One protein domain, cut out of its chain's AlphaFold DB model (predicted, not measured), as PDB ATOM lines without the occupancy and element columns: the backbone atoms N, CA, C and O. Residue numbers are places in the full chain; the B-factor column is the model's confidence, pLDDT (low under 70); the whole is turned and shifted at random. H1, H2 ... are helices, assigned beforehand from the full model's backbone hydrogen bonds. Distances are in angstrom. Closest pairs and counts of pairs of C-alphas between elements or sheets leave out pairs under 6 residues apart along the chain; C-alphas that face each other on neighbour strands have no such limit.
ATOM      1  N   THR A  90       0.508 -23.121 -10.471       94.25
ATOM      2  CA  THR A  90       1.380 -23.472 -11.599       94.25
ATOM      3  C   THR A  90       0.972 -22.743 -12.884       94.25
ATOM      4  O   THR A  90      -0.142 -22.226 -12.996       94.25
ATOM      5  N   ARG A  91       1.854 -22.720 -13.899       91.44
ATOM      6  CA  ARG A  91       1.536 -22.142 -15.225       91.44
ATOM      7  C   ARG A  91       0.266 -22.756 -15.831       91.44
ATOM      8  O   ARG A  91      -0.580 -22.018 -16.320       91.44
ATOM      9  N   SER A  92       0.099 -24.075 -15.715       90.19
ATOM     10  CA  SER A  92      -1.112 -24.784 -16.155       90.19
ATOM     11  C   SER A  92      -2.370 -24.242 -15.468       90.19
ATOM     12  O   SER A  92      -3.327 -23.904 -16.158       90.19
ATOM     13  N   LYS A  93      -2.356 -24.050 -14.141       89.75
ATOM     14  CA  LYS A  93      -3.508 -23.492 -13.414       89.75
ATOM     15  C   LYS A  93      -3.819 -22.046 -13.819       89.75
ATOM     16  O   LYS A  93      -4.985 -21.678 -13.899       89.75
ATOM     17  N   ARG A  94      -2.798 -21.229 -14.105       91.50
ATOM     18  CA  ARG A  94      -2.989 -19.851 -14.599       91.50
ATOM     19  C   ARG A  94      -3.690 -19.829 -15.952       91.50
ATOM     20  O   ARG A  94      -4.613 -19.044 -16.133       91.50
ATOM     21  N   ILE A  95      -3.272 -20.700 -16.871       92.38
ATOM     22  CA  ILE A  95      -3.908 -20.840 -18.186       92.38
ATOM     23  C   ILE A  95      -5.350 -21.333 -18.021       92.38
ATOM     24  O   ILE A  95      -6.255 -20.745 -18.599       92.38
ATOM     25  N   GLU A  96      -5.586 -22.349 -17.184       90.25
ATOM     26  CA  GLU A  96      -6.941 -22.825 -16.866       90.25
ATOM     27  C   GLU A  96      -7.825 -21.696 -16.311       90.25
ATOM     28  O   GLU A  96      -8.945 -21.514 -16.777       90.25
ATOM     29  N   ALA A  97      -7.320 -20.907 -15.359       89.81
ATOM     30  CA  ALA A  97      -8.051 -19.782 -14.780       89.81
ATOM     31  C   ALA A  97      -8.347 -18.686 -15.818       89.81
ATOM     32  O   ALA A  97      -9.460 -18.168 -15.853       89.81
ATOM     33  N   ALA A  98      -7.384 -18.364 -16.687       92.00
ATOM     34  CA  ALA A  98      -7.576 -17.403 -17.769       92.00
ATOM     35  C   ALA A  98      -8.630 -17.887 -18.778       92.00
ATOM     36  O   ALA A  98      -9.504 -17.115 -19.166       92.00
ATOM     37  N   LEU A  99      -8.602 -19.169 -19.154       90.69
ATOM     38  CA  LEU A  99      -9.606 -19.763 -20.039       90.69
ATOM     39  C   LEU A  99     -10.997 -19.768 -19.400       90.69
ATOM     40  O   LEU A  99     -11.966 -19.429 -20.071       90.69
ATOM     41  N   LEU A 100     -11.107 -20.104 -18.111       90.44
ATOM     42  CA  LEU A 100     -12.374 -20.041 -17.374       90.44
ATOM     43  C   LEU A 100     -12.924 -18.611 -17.317       90.44
ATOM     44  O   LEU A 100     -14.121 -18.401 -17.512       90.44
ATOM     45  N   PHE A 101     -12.055 -17.627 -17.088       90.94
ATOM     46  CA  PHE A 101     -12.430 -16.218 -17.085       90.94
ATOM     47  C   PHE A 101     -12.929 -15.762 -18.462       90.94
ATOM     48  O   PHE A 101     -14.025 -15.213 -18.565       90.94
ATOM     49  N   LEU A 102     -12.184 -16.067 -19.531       91.50
ATOM     50  CA  LEU A 102     -12.584 -15.758 -20.906       91.50
ATOM     51  C   LEU A 102     -13.899 -16.445 -21.289       91.50
ATOM     52  O   LEU A 102     -14.776 -15.801 -21.859       91.50
ATOM     53  N   ALA A 103     -14.075 -17.718 -20.929       88.31
ATOM     54  CA  ALA A 103     -15.319 -18.448 -21.157       88.31
ATOM     55  C   ALA A 103     -16.503 -17.811 -20.413       88.31
ATOM     56  O   ALA A 103     -17.600 -17.732 -20.960       88.31
ATOM     57  N   THR A 104     -16.280 -17.310 -19.195       88.69
ATOM     58  CA  THR A 104     -17.308 -16.603 -18.417       88.69
ATOM     59  C   THR A 104     -17.712 -15.293 -19.094       88.69
ATOM     60  O   THR A 104     -18.904 -15.033 -19.247       88.69
ATOM     61  N   LEU A 105     -16.747 -14.489 -19.554       91.69
ATOM     62  CA  LEU A 105     -17.028 -13.252 -20.293       91.69
ATOM     63  C   LEU A 105     -17.762 -13.523 -21.608       91.69
ATOM     64  O   LEU A 105     -18.738 -12.845 -21.917       91.69
ATOM     65  N   PHE A 106     -17.322 -14.535 -22.357       88.12
ATOM     66  CA  PHE A 106     -17.981 -14.947 -23.591       88.12
ATOM     67  C   PHE A 106     -19.426 -15.385 -23.334       88.12
ATOM     68  O   PHE A 106     -20.332 -14.941 -24.032       88.12
ATOM     69  N   MET A 107     -19.661 -16.188 -22.292       85.81
ATOM     70  CA  MET A 107     -21.006 -16.610 -21.902       85.81
ATOM     71  C   MET A 107     -21.892 -15.411 -21.546       85.81
ATOM     72  O   MET A 107     -23.030 -15.347 -21.996       85.81
ATOM     73  N   LEU A 108     -21.379 -14.438 -20.788       87.94
ATOM     74  CA  LEU A 108     -22.119 -13.212 -20.478       87.94
ATOM     75  C   LEU A 108     -22.452 -12.403 -21.737       87.94
ATOM     76  O   LEU A 108     -23.575 -11.924 -21.849       87.94
ATOM     77  N   ALA A 109     -21.527 -12.289 -22.691       87.75
ATOM     78  CA  ALA A 109     -21.771 -11.603 -23.960       87.75
ATOM     79  C   ALA A 109     -22.832 -12.322 -24.812       87.75
ATOM     80  O   ALA A 109     -23.750 -11.688 -25.325       87.75
ATOM     81  N   VAL A 110     -22.755 -13.653 -24.908       86.75
ATOM     82  CA  VAL A 110     -23.763 -14.483 -25.586       86.75
ATOM     83  C   VAL A 110     -25.132 -14.321 -24.935       86.75
ATOM     84  O   VAL A 110     -26.126 -14.165 -25.645       86.75
ATOM     85  N   LEU A 111     -25.180 -14.347 -23.598       88.06
ATOM     86  CA  LEU A 111     -26.420 -14.166 -22.853       88.06
ATOM     87  C   LEU A 111     -26.995 -12.766 -23.078       88.06
ATOM     88  O   LEU A 111     -28.191 -12.628 -23.304       88.06
ATOM     89  N   TRP A 112     -26.140 -11.745 -23.069       88.06
ATOM     90  CA  TRP A 112     -26.519 -10.358 -23.325       88.06
ATOM     91  C   TRP A 112     -27.032 -10.125 -24.750       88.06
ATOM     92  O   TRP A 112     -27.897  -9.289 -24.962       88.06
ATOM     93  N   TRP A 113     -26.533 -10.853 -25.745       87.94
ATOM     94  CA  TRP A 113     -27.045 -10.750 -27.114       87.94
ATOM     95  C   TRP A 113     -28.267 -11.632 -27.390       87.94
ATOM     96  O   TRP A 113     -28.795 -11.589 -28.498       87.94
ATOM     97  N   GLY A 114     -28.710 -12.457 -26.434       82.62
ATOM     98  CA  GLY A 114     -29.841 -13.368 -26.639       82.62
ATOM     99  C   GLY A 114     -29.594 -14.423 -27.729       82.62
ATOM    100  O   GLY A 114     -30.534 -14.927 -28.344       82.62
ATOM    101  N   SER A 115     -28.329 -14.754 -28.017       79.44
ATOM    102  CA  SER A 115     -27.970 -15.619 -29.149       79.44
ATOM    103  C   SER A 115     -28.090 -17.105 -28.793       79.44
ATOM    104  O   SER A 115     -27.209 -17.684 -28.150       79.44
ATOM    105  N   LEU A 116     -29.163 -17.755 -29.262       77.81
ATOM    106  CA  LEU A 116     -29.345 -19.212 -29.151       77.81
ATOM    107  C   LEU A 116     -28.199 -20.015 -29.804       77.81
ATOM    108  O   LEU A 116     -27.725 -20.966 -29.175       77.81
ATOM    109  N   PRO A 117     -27.677 -19.646 -30.996       76.94
ATOM    110  CA  PRO A 117     -26.503 -20.311 -31.566       76.94
ATOM    111  C   PRO A 117     -25.256 -20.188 -30.684       76.94
ATOM    112  O   PRO A 117     -24.512 -21.156 -30.540       76.94
ATOM    113  N   GLY A 118     -25.041 -19.033 -30.043       76.00
ATOM    114  CA  GLY A 118     -23.919 -18.837 -29.120       76.00
ATOM    115  C   GLY A 118     -24.002 -19.753 -27.895       76.00
ATOM    116  O   GLY A 118     -22.995 -20.339 -27.480       76.00
ATOM    117  N   LEU A 119     -25.209 -19.954 -27.354       76.25
ATOM    118  CA  LEU A 119     -25.441 -20.927 -26.283       76.25
ATOM    119  C   LEU A 119     -25.173 -22.355 -26.762       76.25
ATOM    120  O   LEU A 119     -24.493 -23.117 -26.072       76.25
ATOM    121  N   GLY A 120     -25.647 -22.696 -27.963       77.44
ATOM    122  CA  GLY A 120     -25.408 -23.990 -28.598       77.44
ATOM    123  C   GLY A 120     -23.921 -24.301 -28.767       77.44
ATOM    124  O   GLY A 120     -23.484 -25.391 -28.408       77.44
ATOM    125  N   LEU A 121     -23.121 -23.332 -29.222       79.81
ATOM    126  CA  LEU A 121     -21.666 -23.479 -29.342       79.81
ATOM    127  C   LEU A 121     -20.985 -23.655 -27.984       79.81
ATOM    128  O   LEU A 121     -20.062 -24.458 -27.858       79.81
ATOM    129  N   THR A 122     -21.457 -22.954 -26.953       78.69
ATOM    130  CA  THR A 122     -20.895 -23.062 -25.600       78.69
ATOM    131  C   THR A 122     -21.168 -24.442 -24.998       78.69
ATOM    132  O   THR A 122     -20.253 -25.107 -24.504       78.69
ATOM    133  N   VAL A 123     -22.415 -24.915 -25.094       81.94
ATOM    134  CA  VAL A 123     -22.809 -26.258 -24.642       81.94
ATOM    135  C   VAL A 123     -22.101 -27.332 -25.469       81.94
ATOM    136  O   VAL A 123     -21.519 -28.254 -24.901       81.94
ATOM    137  N   GLY A 124     -22.083 -27.191 -26.795       79.88
ATOM    138  CA  GLY A 124     -21.413 -28.113 -27.712       79.88
ATOM    139  C   GLY A 124     -19.915 -28.219 -27.436       79.88
ATOM    140  O   GLY A 124     -19.394 -29.323 -27.296       79.88
ATOM    141  N   GLY A 125     -19.228 -27.091 -27.246       83.06
ATOM    142  CA  GLY A 125     -17.814 -27.064 -26.868       83.06
ATOM    143  C   GLY A 125     -17.546 -27.772 -25.540       83.06
ATOM    144  O   GLY A 125     -16.583 -28.533 -25.425       83.06
ATOM    145  N   PHE A 126     -18.424 -27.602 -24.547       83.69
ATOM    146  CA  PHE A 126     -18.318 -28.312 -23.271       83.69
ATOM    147  C   PHE A 126     -18.512 -29.828 -23.422       83.69
ATOM    148  O   PHE A 126     -17.757 -30.608 -22.836       83.69
ATOM    149  N   VAL A 127     -19.485 -30.258 -24.231       84.50
ATOM    150  CA  VAL A 127     -19.714 -31.678 -24.543       84.50
ATOM    151  C   VAL A 127     -18.509 -32.276 -25.269       84.50
ATOM    152  O   VAL A 127     -18.032 -33.337 -24.872       84.50
ATOM    153  N   LEU A 128     -17.954 -31.576 -26.262       85.38
ATOM    154  CA  LEU A 128     -16.762 -32.011 -26.994       85.38
ATOM    155  C   LEU A 128     -15.529 -32.103 -26.091       85.38
ATOM    156  O   LEU A 128     -14.763 -33.058 -26.192       85.38
ATOM    157  N   LEU A 129     -15.346 -31.159 -25.165       85.75
ATOM    158  CA  LEU A 129     -14.272 -31.227 -24.172       85.75
ATOM    159  C   LEU A 129     -14.430 -32.427 -23.237       85.75
ATOM    160  O   LEU A 129     -13.435 -33.075 -22.909       85.75
ATOM    161  N   GLN A 130     -15.658 -32.740 -22.813       82.38
ATOM    162  CA  GLN A 130     -15.917 -33.939 -22.018       82.38
ATOM    163  C   GLN A 130     -15.658 -35.218 -22.815       82.38
ATOM    164  O   GLN A 130     -14.993 -36.111 -22.296       82.38
ATOM    165  N   ALA A 131     -16.107 -35.285 -24.069       81.38
ATOM    166  CA  ALA A 131     -15.841 -36.417 -24.953       81.38
ATOM    167  C   ALA A 131     -14.334 -36.601 -25.184       81.38
ATOM    168  O   ALA A 131     -13.815 -37.698 -25.026       81.38
ATOM    169  N   ARG A 132     -13.593 -35.516 -25.446       84.62
ATOM    170  CA  ARG A 132     -12.134 -35.556 -25.610       84.62
ATOM    171  C   ARG A 132     -11.421 -36.057 -24.353       84.62
ATOM    172  O   ARG A 132     -10.453 -36.802 -24.465       84.62
ATOM    173  N   ARG A 133     -11.868 -35.640 -23.162       83.19
ATOM    174  CA  ARG A 133     -11.320 -36.145 -21.890       83.19
ATOM    175  C   ARG A 133     -11.611 -37.632 -21.715       83.19
ATOM    176  O   ARG A 133     -10.686 -38.376 -21.433       83.19
ATOM    177  N   ALA A 134     -12.850 -38.056 -21.959       81.38
ATOM    178  CA  ALA A 134     -13.231 -39.462 -21.883       81.38
ATOM    179  C   ALA A 134     -12.441 -40.334 -22.874       81.38
ATOM    180  O   ALA A 134     -11.995 -41.412 -22.501       81.38
ATOM    181  N   ASN A 135     -12.206 -39.848 -24.097       84.00
ATOM    182  CA  ASN A 135     -11.401 -40.547 -25.100       84.00
ATOM    183  C   ASN A 135      -9.943 -40.696 -24.650       84.00
ATOM    184  O   ASN A 135      -9.409 -41.800 -24.693       84.00
ATOM    185  N   ARG A 136      -9.329 -39.624 -24.127       82.44
ATOM    186  CA  ARG A 136      -7.976 -39.697 -23.552       82.44
ATOM    187  C   ARG A 136      -7.884 -40.673 -22.383       82.44
ATOM    188  O   ARG A 136      -6.942 -41.453 -22.328       82.44
ATOM    189  N   ASP A 137      -8.854 -40.646 -21.474       80.88
ATOM    190  CA  ASP A 137      -8.890 -41.559 -20.325       80.88
ATOM    191  C   ASP A 137      -9.089 -43.023 -20.765       80.88
ATOM    192  O   ASP A 137      -8.634 -43.943 -20.089       80.88
ATOM    193  N   ALA A 138      -9.734 -43.242 -21.916       82.50
ATOM    194  CA  ALA A 138      -9.903 -44.549 -22.547       82.50
ATOM    195  C   ALA A 138      -8.700 -44.984 -23.412       82.50
ATOM    196  O   ALA A 138      -8.757 -46.047 -24.025       82.50
ATOM    197  N   GLY A 139      -7.629 -44.182 -23.489       83.69
ATOM    198  CA  GLY A 139      -6.466 -44.459 -24.342       83.69
ATOM    199  C   GLY A 139      -6.740 -44.316 -25.842       83.69
ATOM    200  O   GLY A 139      -5.928 -44.740 -26.659       83.69
ATOM    201  N   ILE A 140      -7.879 -43.727 -26.212       69.75
ATOM    202  CA  ILE A 140      -8.216 -43.387 -27.590       69.75
ATOM    203  C   ILE A 140      -7.591 -42.017 -27.845       69.75
ATOM    204  O   ILE A 140      -8.176 -40.991 -27.490       69.75
ATOM    205  N   ASP A 141      -6.377 -42.006 -28.394       61.66
ATOM    206  CA  ASP A 141      -5.724 -40.777 -28.847       61.66
ATOM    207  C   ASP A 141      -6.368 -40.318 -30.172       61.66
ATOM    208  O   ASP A 141      -6.335 -41.072 -31.148       61.66
ATOM    209  N   PRO A 142      -7.002 -39.128 -30.221       54.47
ATOM    210  CA  PRO A 142      -7.392 -38.482 -31.469       54.47
ATOM    211  C   PRO A 142      -6.236 -37.706 -32.110       54.47
ATOM    212  O   PRO A 142      -5.429 -37.101 -31.361       54.47
TER     213      PRO A 142
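This is residues 90 to 142 of the 142 residues of an uncharacterized protein of Desulfovibrio gracilis DSM 16080 (UniProt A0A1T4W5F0). Two long helices, H1 and H2, make a helical hairpin opened into a narrow V: they meet beside the tight turn that joins them, and their far ends spread apart. The whole is flat, with spans of 39 by 28 by 11 A. The printed part has 53 residues, with H1 then H2 along the chain and no named strand; the class is all helix, and the shape is loose, with a radius of gyration of the C-alphas of 13.7 A.

Look first at H1, residues 91 to 112, and H2, residues 116 to 137, where they touch with residues 107 to 111 and 118 to 122 alone; the closest C-alphas, of Val 110 and Gly 118, are 5.6 A apart. They run opposite ways at a shallow tilt of 27 degrees. In H1 and H2 every O i to N i+4 pair is within hydrogen-bond range.

Find C-alpha 91 at (1.536, -22.142, -15.225); from there H1 runs 31.5 A to C-alpha 112. H2 runs 31.6 A from C-alpha 116 to C-alpha 137 at (-8.890, -41.559, -20.325).

The C-alphas farthest apart, of Trp 113 and Gly 139, are 39.6 A apart. The printed part has no cut, and pLDDT is under 70 at residues 140 to 142.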